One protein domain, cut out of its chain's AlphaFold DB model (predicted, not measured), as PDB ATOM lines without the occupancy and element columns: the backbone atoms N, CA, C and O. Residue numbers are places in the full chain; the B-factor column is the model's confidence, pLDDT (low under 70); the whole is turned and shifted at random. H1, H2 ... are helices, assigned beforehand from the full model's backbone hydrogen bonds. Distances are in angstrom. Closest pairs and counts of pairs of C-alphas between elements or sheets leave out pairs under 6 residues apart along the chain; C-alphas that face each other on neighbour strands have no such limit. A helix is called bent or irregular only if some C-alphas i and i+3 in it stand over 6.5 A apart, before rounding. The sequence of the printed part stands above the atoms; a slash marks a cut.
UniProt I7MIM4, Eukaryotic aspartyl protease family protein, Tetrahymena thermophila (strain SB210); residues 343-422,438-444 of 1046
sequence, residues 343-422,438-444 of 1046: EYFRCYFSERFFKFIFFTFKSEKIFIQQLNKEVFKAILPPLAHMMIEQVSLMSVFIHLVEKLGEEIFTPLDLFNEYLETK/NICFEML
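Overview. This is residues 343 to 422 and 438 to 444 of the 1046 residues of the protein "Eukaryotic aspartyl protease family protein" of Tetrahymena thermophila (strain SB210) (UniProt I7MIM4). One long helix, H1, makes the long axis, and the shorter helices pack along one side of it: H2 and H3a on its beginning, the arm H3b on residues 354 to 361. From the far end of H1 the chain folds back as a long stretch with no named element, residues 372 to 383, and H4 packs on H2 and H3b, away from H1. The 87 residues printed hold four named helices, in the order H1, H2, H3, H4, and no named strand; the class is all helix. The whole is compact, with a radius of gyration of the C-alphas of 13.7 A, yet elongated in outline, spanning 44 by 24 by 20 A.

Along the chain. Find C-alpha 343 at (358.366, 475.774, 441.577); from there H1, residues 343 to 371, runs 42.7 A to C-alpha 371 at (324.328, 450.032, 441.299). H2 is residues 384 to 391, 10.8 A. H3, residues 394 to 421, was assigned as one helix by its hydrogen bonds but is bent: C-alphas 403 and 406 are 9.4 A apart. Its arms are H3a, residues 394 to 403, 14.2 A, and H3b, residues 406 to 421, 22.9 A. H3b is irregular, with C-alphas 408 and 411 7.5 A apart, and has a kink of 33 degrees near residue 413. H4, residues 438 to 444, is 9.9 A long and ends at C-alpha 444 at (356.773, 459.252, 455.282).

Arrangement. Start at H1 and look at its residues 346 to 351, which alone touch H3a: the closest C-alphas, those of Cys 347 and Val 396, are 5.1 A apart, at a steep tilt of 52 degrees, the same way. With residues 346 to 350 alone H1 touches H2, closest at C-alphas 350 and 387, 6.9 A, at a steep tilt of 47 degrees, opposite ways. Residues 354 to 361 touch residues 408 to 414 of H3b, closest at C-alphas 358 and 410, 6.1 A, at a tilt of 36 degrees, only just steep. The arms H3a and H3b stand about perpendicular, at 88 degrees. Farther out, H4 touches H2 at a shallow tilt of 11 degrees, the same way, closest at C-alphas 388 and 439, 4.9 A. H4 also touches residues 409 to 412 of H3b, closest at C-alphas 412 and 440, 6.3 A. H1 and H4 are apart. In H1 and H3a each O i to N i+4 pair is within hydrogen-bond range; in H2 it is 2 of 4, in H3b 9 of 12, in H4 2 of 3.

Size, cuts and confidence. Look at C-alphas 343 and 372 for the two farthest apart, 44.0 A. The link from H1 to H2, 12 residues, is long; that from H2 to H3 is tight. Residues 423 to 437 are not printed, and C-alphas 422 and 438 are 19.1 A apart across the cut. Mean pLDDT of the printed part is 75.9; residues 359 to 382 and 421 to 422 are under 70.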
ATOM      1  N   GLU A 343     358.647 476.424 440.291       86.56
ATOM      2  CA  GLU A 343     358.366 475.774 441.577       86.56
ATOM      3  C   GLU A 343     356.917 475.997 442.032       86.56
ATOM      4  O   GLU A 343     356.265 475.071 442.516       86.56
ATOM      5  N   TYR A 344     356.373 477.198 441.805       90.69
ATOM      6  CA  TYR A 344     354.972 477.487 442.100       90.69
ATOM      7  C   TYR A 344     354.021 476.607 441.278       90.69
ATOM      8  O   TYR A 344     353.072 476.047 441.826       90.69
ATOM      9  N   PHE A 345     354.282 476.433 439.976       92.25
ATOM     10  CA  PHE A 345     353.462 475.565 439.130       92.25
ATOM     11  C   PHE A 345     353.568 474.098 439.549       92.25
ATOM     12  O   PHE A 345     352.555 473.406 439.568       92.25
ATOM     13  N   ARG A 346     354.757 473.633 439.945       91.75
ATOM     14  CA  ARG A 346     354.956 472.292 440.509       91.75
ATOM     15  C   ARG A 346     354.091 472.063 441.747       91.75
ATOM     16  O   ARG A 346     353.329 471.101 441.782       91.75
ATOM     17  N   CYS A 347     354.158 472.973 442.719       92.88
ATOM     18  CA  CYS A 347     353.349 472.906 443.937       92.88
ATOM     19  C   CYS A 347     351.846 472.939 443.616       92.88
ATOM     20  O   CYS A 347     351.078 472.119 444.119       92.88
ATOM     21  N   TYR A 348     351.437 473.838 442.713       92.25
ATOM     22  CA  TYR A 348     350.060 473.946 442.234       92.25
ATOM     23  C   TYR A 348     349.576 472.653 441.563       92.25
ATOM     24  O   TYR A 348     348.489 472.167 441.867       92.25
ATOM     25  N   PHE A 349     350.385 472.065 440.677       92.44
ATOM     26  CA  PHE A 349     350.088 470.803 440.003       92.44
ATOM     27  C   PHE A 349     349.894 469.671 441.011       92.44
ATOM     28  O   PHE A 349     348.880 468.973 440.954       92.44
ATOM     29  N   SER A 350     350.816 469.528 441.962       91.56
ATOM     30  CA  SER A 350     350.722 468.516 443.011       91.56
ATOM     31  C   SER A 350     349.460 468.691 443.858       91.56
ATOM     32  O   SER A 350     348.745 467.721 444.100       91.56
ATOM     33  N   GLU A 351     349.117 469.920 444.246       90.44
ATOM     34  CA  GLU A 351     347.878 470.209 444.975       90.44
ATOM     35  C   GLU A 351     346.631 469.803 444.172       90.44
ATOM     36  O   GLU A 351     345.727 469.148 444.702       90.44
ATOM     37  N   ARG A 352     346.575 470.158 442.880       87.12
ATOM     38  CA  ARG A 352     345.441 469.804 442.011       87.12
ATOM     39  C   ARG A 352     345.327 468.300 441.798       87.12
ATOM     40  O   ARG A 352     344.215 467.775 441.801       87.12
ATOM     41  N   PHE A 353     346.450 467.592 441.718       87.19
ATOM     42  CA  PHE A 353     346.460 466.139 441.601       87.19
ATOM     43  C   PHE A 353     345.796 465.450 442.799       87.19
ATOM     44  O   PHE A 353     344.927 464.597 442.615       87.19
ATOM     45  N   PHE A 354     346.141 465.844 444.029       84.62
ATOM     46  CA  PHE A 354     345.520 465.274 445.231       84.62
ATOM     47  C   PHE A 354     344.011 465.565 445.286       84.62
ATOM     48  O   PHE A 354     343.215 464.672 445.593       84.62
ATOM     49  N   LYS A 355     343.592 466.776 444.893       79.88
ATOM     50  CA  LYS A 355     342.166 467.128 444.749       79.88
ATOM     51  C   LYS A 355     341.457 466.259 443.703       79.88
ATOM     52  O   LYS A 355     340.314 465.846 443.911       79.88
ATOM     53  N   PHE A 356     342.129 465.941 442.598       79.56
ATOM     54  CA  PHE A 356     341.603 465.038 441.578       79.56
ATOM     55  C   PHE A 356     341.479 463.586 442.081       79.56
ATOM     56  O   PHE A 356     340.440 462.961 441.846       79.56
ATOM     57  N   ILE A 357     342.472 463.047 442.806       76.69
ATOM     58  CA  ILE A 357     342.366 461.712 443.432       76.69
ATOM     59  C   ILE A 357     341.128 461.655 444.333       76.69
ATOM     60  O   ILE A 357     340.326 460.724 444.230       76.69
ATOM     61  N   PHE A 358     340.930 462.682 445.165       72.38
ATOM     62  CA  PHE A 358     339.760 462.789 446.036       72.38
ATOM     63  C   PHE A 358     338.443 462.740 445.257       72.38
ATOM     64  O   PHE A 358     337.504 462.028 445.630       72.38
ATOM     65  N   PHE A 359     338.369 463.488 444.154       68.50
ATOM     66  CA  PHE A 359     337.207 463.484 443.274       68.50
ATOM     67  C   PHE A 359     336.933 462.086 442.691       68.50
ATOM     68  O   PHE A 359     335.804 461.585 442.768       68.50
ATOM     69  N   THR A 360     337.973 461.448 442.152       65.75
ATOM     70  CA  THR A 360     337.915 460.120 441.531       65.75
ATOM     71  C   THR A 360     337.368 459.083 442.497       65.75
ATOM     72  O   THR A 360     336.353 458.453 442.187       65.75
ATOM     73  N   PHE A 361     337.958 458.999 443.687       64.62
ATOM     74  CA  PHE A 361     337.586 458.048 444.728       64.62
ATOM     75  C   PHE A 361     336.087 458.075 445.050       64.62
ATOM     76  O   PHE A 361     335.395 457.056 445.092       64.62
ATOM     77  N   LYS A 362     335.543 459.278 445.223       58.97
ATOM     78  CA  LYS A 362     334.157 459.445 445.647       58.97
ATOM     79  C   LYS A 362     333.144 459.149 444.550       58.97
ATOM     80  O   LYS A 362     332.057 458.650 444.849       58.97
ATOM     81  N   SER A 363     333.466 459.502 443.306       57.72
ATOM     82  CA  SER A 363     332.591 459.240 442.157       57.72
ATOM     83  C   SER A 363     332.303 457.742 442.006       57.72
ATOM     84  O   SER A 363     331.150 457.356 441.817       57.72
ATOM     85  N   GLU A 364     333.320 456.908 442.215       58.09
ATOM     86  CA  GLU A 364     333.212 455.450 442.170       58.09
ATOM     87  C   GLU A 364     332.445 454.891 443.369       58.09
ATOM     88  O   GLU A 364     331.535 454.090 443.172       58.09
ATOM     89  N   LYS A 365     332.691 455.389 444.589       57.22
ATOM     90  CA  LYS A 365     331.953 454.952 445.788       57.22
ATOM     91  C   LYS A 365     330.436 455.147 445.671       57.22
ATOM     92  O   LYS A 365     329.664 454.253 446.005       57.22
ATOM     93  N   ILE A 366     329.992 456.307 445.176       54.59
ATOM     94  CA  ILE A 366     328.558 456.580 444.961       54.59
ATOM     95  C   ILE A 366     327.991 455.647 443.889       54.59
ATOM     96  O   ILE A 366     326.893 455.122 444.049       54.59
ATOM     97  N   PHE A 367     328.729 455.450 442.796       50.00
ATOM     98  CA  PHE A 367     328.304 454.606 441.683       50.00
ATOM     99  C   PHE A 367     328.145 453.136 442.107       50.00
ATOM    100  O   PHE A 367     327.151 452.502 441.761       50.00
ATOM    101  N   ILE A 368     329.073 452.628 442.919       50.22
ATOM    102  CA  ILE A 368     329.034 451.299 443.551       50.22
ATOM    103  C   ILE A 368     327.804 451.159 444.449       50.22
ATOM    104  O   ILE A 368     327.020 450.226 444.272       50.22
ATOM    105  N   GLN A 369     327.584 452.129 445.344       54.50
ATOM    106  CA  GLN A 369     326.437 452.148 446.259       54.50
ATOM    107  C   GLN A 369     325.089 452.216 445.529       54.50
ATOM    108  O   GLN A 369     324.106 451.655 446.000       54.50
ATOM    109  N   GLN A 370     325.021 452.903 444.389       49.12
ATOM    110  CA  GLN A 370     323.782 453.060 443.621       49.12
ATOM    111  C   GLN A 370     323.476 451.874 442.700       49.12
ATOM    112  O   GLN A 370     322.312 451.652 442.375       49.12
ATOM    113  N   LEU A 371     324.492 451.129 442.258       44.06
ATOM    114  CA  LEU A 371     324.328 450.032 441.299       44.06
ATOM    115  C   LEU A 371     324.441 448.634 441.912       44.06
ATOM    116  O   LEU A 371     324.355 447.667 441.158       44.06
ATOM    117  N   ASN A 372     324.652 448.510 443.230       45.09
ATOM    118  CA  ASN A 372     324.962 447.235 443.895       45.09
ATOM    119  C   ASN A 372     326.067 446.444 443.163       45.09
ATOM    120  O   ASN A 372     326.032 445.218 443.092       45.09
ATOM    121  N   LYS A 373     327.028 447.145 442.548       42.81
ATOM    122  CA  LYS A 373     328.159 446.518 441.855       42.81
ATOM    123  C   LYS A 373     329.323 446.414 442.824       42.81
ATOM    124  O   LYS A 373     329.776 447.435 443.311       42.81
ATOM    125  N   GLU A 374     329.839 445.210 443.040       45.41
ATOM    126  CA  GLU A 374     330.882 444.934 444.043       45.41
ATOM    127  C   GLU A 374     332.298 445.403 443.655       45.41
ATOM    128  O   GLU A 374     333.208 445.314 444.469       45.41
ATOM    129  N   VAL A 375     332.527 445.911 442.437       49.25
ATOM    130  CA  VAL A 375     333.893 446.166 441.942       49.25
ATOM    131  C   VAL A 375     334.218 447.657 441.900       49.25
ATOM    132  O   VAL A 375     333.754 448.382 441.014       49.25
ATOM    133  N   PHE A 376     335.069 448.099 442.828       50.47
ATOM    134  CA  PHE A 376     335.739 449.396 442.770       50.47
ATOM    135  C   PHE A 376     336.827 449.375 441.685       50.47
ATOM    136  O   PHE A 376     337.747 448.563 441.744       50.47
ATOM    137  N   LYS A 377     336.723 450.251 440.677       55.75
ATOM    138  CA  LYS A 377     337.755 450.437 439.642       55.75
ATOM    139  C   LYS A 377     338.386 451.807 439.813       55.75
ATOM    140  O   LYS A 377     337.938 452.751 439.174       55.75
ATOM    141  N   ALA A 378     339.414 451.884 440.654       57.28
ATOM    142  CA  ALA A 378     340.239 453.076 440.753       57.28
ATOM    143  C   ALA A 378     340.857 453.352 439.375       57.28
ATOM    144  O   ALA A 378     341.542 452.488 438.837       57.28
ATOM    145  N   ILE A 379     340.622 454.523 438.785       63.78
ATOM    146  CA  ILE A 379     341.352 454.951 437.581       63.78
ATOM    147  C   ILE A 379     342.270 456.097 437.983       63.78
ATOM    148  O   ILE A 379     341.802 457.215 438.219       63.78
ATOM    149  N   LEU A 380     343.572 455.821 438.063       69.06
ATOM    150  CA  LEU A 380     344.589 456.859 438.190       69.06
ATOM    151  C   LEU A 380     345.125 457.245 436.812       69.06
ATOM    152  O   LEU A 380     345.336 456.373 435.973       69.06
ATOM    153  N   PRO A 381     345.363 458.540 436.560       67.81
ATOM    154  CA  PRO A 381     345.975 458.976 435.320       67.81
ATOM    155  C   PRO A 381     347.443 458.534 435.265       67.81
ATOM    156  O   PRO A 381     348.102 458.524 436.306       67.81
ATOM    157  N   PRO A 382     348.020 458.303 434.072       67.56
ATOM    158  CA  PRO A 382     349.444 457.970 433.919       67.56
ATOM    159  C   PRO A 382     350.419 458.980 434.553       67.56
ATOM    160  O   PRO A 382     351.544 458.642 434.916       67.56
ATOM    161  N   LEU A 383     349.988 460.232 434.745       74.25
ATOM    162  CA  LEU A 383     350.747 461.262 435.468       74.25
ATOM    163  C   LEU A 383     350.895 460.990 436.979       74.25
ATOM    164  O   LEU A 383     351.698 461.658 437.624       74.25
ATOM    165  N   ALA A 384     350.185 460.013 437.552       76.50
ATOM    166  CA  ALA A 384     350.324 459.624 438.956       76.50
ATOM    167  C   ALA A 384     351.746 459.152 439.310       76.50
ATOM    168  O   ALA A 384     352.212 459.431 440.411       76.50
ATOM    169  N   HIS A 385     352.481 458.549 438.368       75.06
ATOM    170  CA  HIS A 385     353.899 458.204 438.563       75.06
ATOM    171  C   HIS A 385     354.766 459.421 438.866       75.06
ATOM    172  O   HIS A 385     355.670 459.354 439.692       75.06
ATOM    173  N   MET A 386     354.460 460.568 438.250       78.50
ATOM    174  CA  MET A 386     355.215 461.800 438.494       78.50
ATOM    175  C   MET A 386     355.083 462.254 439.949       78.50
ATOM    176  O   MET A 386     355.978 462.904 440.477       78.50
ATOM    177  N   MET A 387     353.978 461.912 440.610       84.75
ATOM    178  CA  MET A 387     353.691 462.362 441.968       84.75
ATOM    179  C   MET A 387     354.517 461.646 443.027       84.75
ATOM    180  O   MET A 387     354.773 462.252 444.063       84.75
ATOM    181  N   ILE A 388     354.985 460.426 442.748       79.38
ATOM    182  CA  ILE A 388     355.944 459.714 443.604       79.38
ATOM    183  C   ILE A 388     357.233 460.544 443.718       79.38
ATOM    184  O   ILE A 388     357.701 460.821 444.817       79.38
ATOM    185  N   GLU A 389     357.752 461.039 442.590       77.69
ATOM    186  CA  GLU A 389     358.943 461.895 442.569       77.69
ATOM    187  C   GLU A 389     358.670 463.259 443.220       77.69
ATOM    188  O   GLU A 389     359.458 463.729 444.037       77.69
ATOM    189  N   GLN A 390     357.548 463.911 442.883       84.75
ATOM    190  CA  GLN A 390     357.284 465.277 443.353       84.75
ATOM    191  C   GLN A 390     357.003 465.356 444.854       84.75
ATOM    192  O   GLN A 390     357.411 466.326 445.486       84.75
ATOM    193  N   VAL A 391     356.318 464.368 445.439       86.19
ATOM    194  CA  VAL A 391     355.975 464.400 446.871       86.19
ATOM    195  C   VAL A 391     357.207 464.241 447.766       86.19
ATOM    196  O   VAL A 391     357.195 464.710 448.900       86.19
ATOM    197  N   SER A 392     358.285 463.656 447.231       80.69
ATOM    198  CA  SER A 392     359.580 463.537 447.908       80.69
ATOM    199  C   SER A 392     360.348 464.868 448.014       80.69
ATOM    200  O   SER A 392     361.362 464.948 448.709       80.69
ATOM    201  N   LEU A 393     359.882 465.933 447.351       84.69
ATOM    202  CA  LEU A 393     360.482 467.261 447.442       84.69
ATOM    203  C   LEU A 393     359.903 468.028 448.633       84.69
ATOM    204  O   LEU A 393     358.693 468.239 448.722       84.69
ATOM    205  N   MET A 394     360.775 468.533 449.507       85.38
ATOM    206  CA  MET A 394     360.367 469.229 450.732       85.38
ATOM    207  C   MET A 394     359.433 470.426 450.482       85.38
ATOM    208  O   MET A 394     358.458 470.602 451.211       85.38
ATOM    209  N   SER A 395     359.687 471.240 449.450       87.50
ATOM    210  CA  SER A 395     358.848 472.414 449.158       87.50
ATOM    211  C   SER A 395     357.441 472.036 448.694       87.50
ATOM    212  O   SER A 395     356.463 472.637 449.141       87.50
ATOM    213  N   VAL A 396     357.327 470.986 447.876       90.62
ATOM    214  CA  VAL A 396     356.036 470.425 447.461       90.62
ATOM    215  C   VAL A 396     355.307 469.841 448.666       90.62
ATOM    216  O   VAL A 396     354.129 470.130 448.864       90.62
ATOM    217  N   PHE A 397     355.998 469.061 449.498       90.50
ATOM    218  CA  PHE A 397     355.413 468.446 450.685       90.50
ATOM    219  C   PHE A 397     354.854 469.486 451.665       90.50
ATOM    220  O   PHE A 397     353.701 469.377 452.083       90.50
ATOM    221  N   ILE A 398     355.628 470.531 451.983       90.88
ATOM    222  CA  ILE A 398     355.179 471.638 452.843       90.88
ATOM    223  C   ILE A 398     353.927 472.297 452.256       90.88
ATOM    224  O   ILE A 398     352.928 472.437 452.962       90.88
ATOM    225  N   HIS A 399     353.945 472.637 450.961       92.81
ATOM    226  CA  HIS A 399     352.792 473.241 450.288       92.81
ATOM    227  C   HIS A 399     351.548 472.350 450.374       92.81
ATOM    228  O   HIS A 399     350.462 472.835 450.694       92.81
ATOM    229  N   LEU A 400     351.687 471.043 450.135       91.94
ATOM    230  CA  LEU A 400     350.579 470.089 450.237       91.94
ATOM    231  C   LEU A 400     350.010 470.032 451.657       91.94
ATOM    232  O   LEU A 400     348.794 470.116 451.823       91.94
ATOM    233  N   VAL A 401     350.867 469.945 452.678       91.06
ATOM    234  CA  VAL A 401     350.445 469.932 454.087       91.06
ATOM    235  C   VAL A 401     349.691 471.216 454.449       91.06
ATOM    236  O   VAL A 401     348.664 471.157 455.121       91.06
ATOM    237  N   GLU A 402     350.165 472.377 453.995       90.19
ATOM    238  CA  GLU A 402     349.539 473.673 454.280       90.19
ATOM    239  C   GLU A 402     348.214 473.888 453.540       90.19
ATOM    240  O   GLU A 402     347.283 474.465 454.103       90.19
ATOM    241  N   LYS A 403     348.111 473.448 452.279       89.00
ATOM    242  CA  LYS A 403     346.921 473.679 451.444       89.00
ATOM    243  C   LYS A 403     345.830 472.635 451.620       89.00
ATOM    244  O   LYS A 403     344.655 472.980 451.500       89.00
ATOM    245  N   LEU A 404     346.202 471.381 451.863       86.19
ATOM    246  CA  LEU A 404     345.258 470.266 451.966       86.19
ATOM    247  C   LEU A 404     344.929 469.912 453.420       86.19
ATOM    248  O   LEU A 404     343.841 469.402 453.684       86.19
ATOM    249  N   GLY A 405     345.829 470.180 454.373       88.56
ATOM    250  CA  GLY A 405     345.663 469.726 455.753       88.56
ATOM    251  C   GLY A 405     345.505 468.203 455.808       88.56
ATOM    252  O   GLY A 405     346.296 467.477 455.213       88.56
ATOM    253  N   GLU A 406     344.450 467.715 456.462       86.38
ATOM    254  CA  GLU A 406     344.140 466.278 456.533       86.38
ATOM    255  C   GLU A 406     343.835 465.642 455.164       86.38
ATOM    256  O   GLU A 406     344.033 464.438 454.987       86.38
ATOM    257  N   GLU A 407     343.400 466.429 454.168       82.19
ATOM    258  CA  GLU A 407     343.073 465.916 452.829       82.19
ATOM    259  C   GLU A 407     344.317 465.354 452.103       82.19
ATOM    260  O   GLU A 407     344.169 464.585 451.149       82.19
ATOM    261  N   ILE A 408     345.542 465.638 452.577       86.81
ATOM    262  CA  ILE A 408     346.779 465.024 452.062       86.81
ATOM    263  C   ILE A 408     346.771 463.489 452.196       86.81
ATOM    264  O   ILE A 408     347.383 462.795 451.393       86.81
ATOM    265  N   PHE A 409     346.018 462.926 453.146       86.38
ATOM    266  CA  PHE A 409     345.926 461.473 453.342       86.38
ATOM    267  C   PHE A 409     344.849 460.797 452.492       86.38
ATOM    268  O   PHE A 409     344.592 459.605 452.656       86.38
ATOM    269  N   THR A 410     344.228 461.517 451.559       80.75
ATOM    270  CA  THR A 410     343.231 460.941 450.650       80.75
ATOM    271  C   THR A 410     343.744 459.732 449.856       80.75
ATOM    272  O   THR A 410     342.995 458.760 449.745       80.75
ATOM    273  N   PRO A 411     344.981 459.717 449.310       83.56
ATOM    274  CA  PRO A 411     345.500 458.520 448.649       83.56
ATOM    275  C   PRO A 411     345.523 457.310 449.584       83.56
ATOM    276  O   PRO A 411     345.220 456.200 449.154       83.56
ATOM    277  N   LEU A 412     345.795 457.539 450.873       84.00
ATOM    278  CA  LEU A 412     345.805 456.502 451.896       84.00
ATOM    279  C   LEU A 412     344.396 455.986 452.183       84.00
ATOM    280  O   LEU A 412     344.243 454.789 452.375       84.00
ATOM    281  N   ASP A 413     343.373 456.850 452.176       81.19
ATOM    282  CA  ASP A 413     341.959 456.454 452.289       81.19
ATOM    283  C   ASP A 413     341.473 455.640 451.097       81.19
ATOM    284  O   ASP A 413     340.815 454.615 451.276       81.19
ATOM    285  N   LEU A 414     341.820 456.089 449.890       77.12
ATOM    286  CA  LEU A 414     341.505 455.382 448.657       77.12
ATOM    287  C   LEU A 414     342.159 454.002 448.661       77.12
ATOM    288  O   LEU A 414     341.474 453.017 448.415       77.12
ATOM    289  N   PHE A 415     343.447 453.922 448.999       79.62
ATOM    290  CA  PHE A 415     344.159 452.654 449.123       79.62
ATOM    291  C   PHE A 415     343.481 451.729 450.140       79.62
ATOM    292  O   PHE A 415     343.208 450.565 449.868       79.62
ATOM    293  N   ASN A 416     343.116 452.283 451.289       80.31
ATOM    294  CA  ASN A 416     342.403 451.593 452.347       80.31
ATOM    295  C   ASN A 416     341.065 450.988 451.876       80.31
ATOM    296  O   ASN A 416     340.809 449.800 452.066       80.31
ATOM    297  N   GLU A 417     340.205 451.784 451.247       76.38
ATOM    298  CA  GLU A 417     338.918 451.314 450.720       76.38
ATOM    299  C   GLU A 417     339.092 450.351 449.537       76.38
ATOM    300  O   GLU A 417     338.315 449.407 449.385       76.38
ATOM    301  N   TYR A 418     340.148 450.528 448.743       74.31
ATOM    302  CA  TYR A 418     340.507 449.610 447.668       74.31
ATOM    303  C   TYR A 418     340.838 448.211 448.200       74.31
ATOM    304  O   TYR A 418     340.291 447.217 447.720       74.31
ATOM    305  N   LEU A 419     341.654 448.142 449.261       75.69
ATOM    306  CA  LEU A 419     341.962 446.902 449.976       75.69
ATOM    307  C   LEU A 419     340.717 446.255 450.609       75.69
ATOM    308  O   LEU A 419     340.689 445.044 450.811       75.69
ATOM    309  N   GLU A 420     339.684 447.028 450.945       75.38
ATOM    310  CA  GLU A 420     338.436 446.493 451.502       75.38
ATOM    311  C   GLU A 420     337.509 445.925 450.426       75.38
ATOM    312  O   GLU A 420     336.984 444.827 450.593       75.38
ATOM    313  N   THR A 421     337.321 446.648 449.322       67.56
ATOM    314  CA  THR A 421     336.186 446.450 448.406       67.56
ATOM    315  C   THR A 421     336.473 445.576 447.189       67.56
ATOM    316  O   THR A 421     335.546 444.951 446.684       67.56
ATOM    317  N   LYS A 422     337.716 445.482 446.696       61.59
ATOM    318  CA  LYS A 422     337.989 444.745 445.448       61.59
ATOM    319  C   LYS A 422     337.795 443.234 445.651       61.59
ATOM    320  O   LYS A 422     338.474 442.676 446.509       61.59
ATOM    321  N   ASN A 438     353.060 453.873 446.957       78.56
ATOM    322  CA  ASN A 438     354.330 454.592 446.842       78.56
ATOM    323  C   ASN A 438     354.182 456.097 447.100       78.56
ATOM    324  O   ASN A 438     355.030 456.670 447.777       78.56
ATOM    325  N   ILE A 439     353.087 456.736 446.662       82.31
ATOM    326  CA  ILE A 439     352.794 458.135 447.031       82.31
ATOM    327  C   ILE A 439     352.690 458.272 448.558       82.31
ATOM    328  O   ILE A 439     353.231 459.215 449.133       82.31
ATOM    329  N   CYS A 440     352.020 457.329 449.227       81.12
ATOM    330  CA  CYS A 440     351.895 457.332 450.686       81.12
ATOM    331  C   CYS A 440     353.225 457.068 451.401       81.12
ATOM    332  O   CYS A 440     353.518 457.716 452.403       81.12
ATOM    333  N   PHE A 441     354.031 456.141 450.886       81.88
ATOM    334  CA  PHE A 441     355.341 455.807 451.431       81.88
ATOM    335  C   PHE A 441     356.318 456.977 451.325       81.88
ATOM    336  O   PHE A 441     356.942 457.337 452.324       81.88
ATOM    337  N   GLU A 442     356.420 457.608 450.152       81.50
ATOM    338  CA  GLU A 442     357.350 458.718 449.929       81.50
ATOM    339  C   GLU A 442     357.055 459.911 450.854       81.50
ATOM    340  O   GLU A 442     357.990 460.524 451.366       81.50
ATOM    341  N   MET A 443     355.783 460.160 451.207       82.12
ATOM    342  CA  MET A 443     355.403 461.169 452.216       82.12
ATOM    343  C   MET A 443     355.977 460.910 453.619       82.12
ATOM    344  O   MET A 443     356.107 461.842 454.411       82.12
ATOM    345  N   LEU A 444     356.281 459.655 453.959       81.81
ATOM    346  CA  LEU A 444     356.773 459.252 455.282       81.81
ATOM    347  C   LEU A 444     358.238 458.815 455.273       81.81
ATOM    348  O   LEU A 444     358.784 458.478 456.321       81.81
TER     349      LEU A 444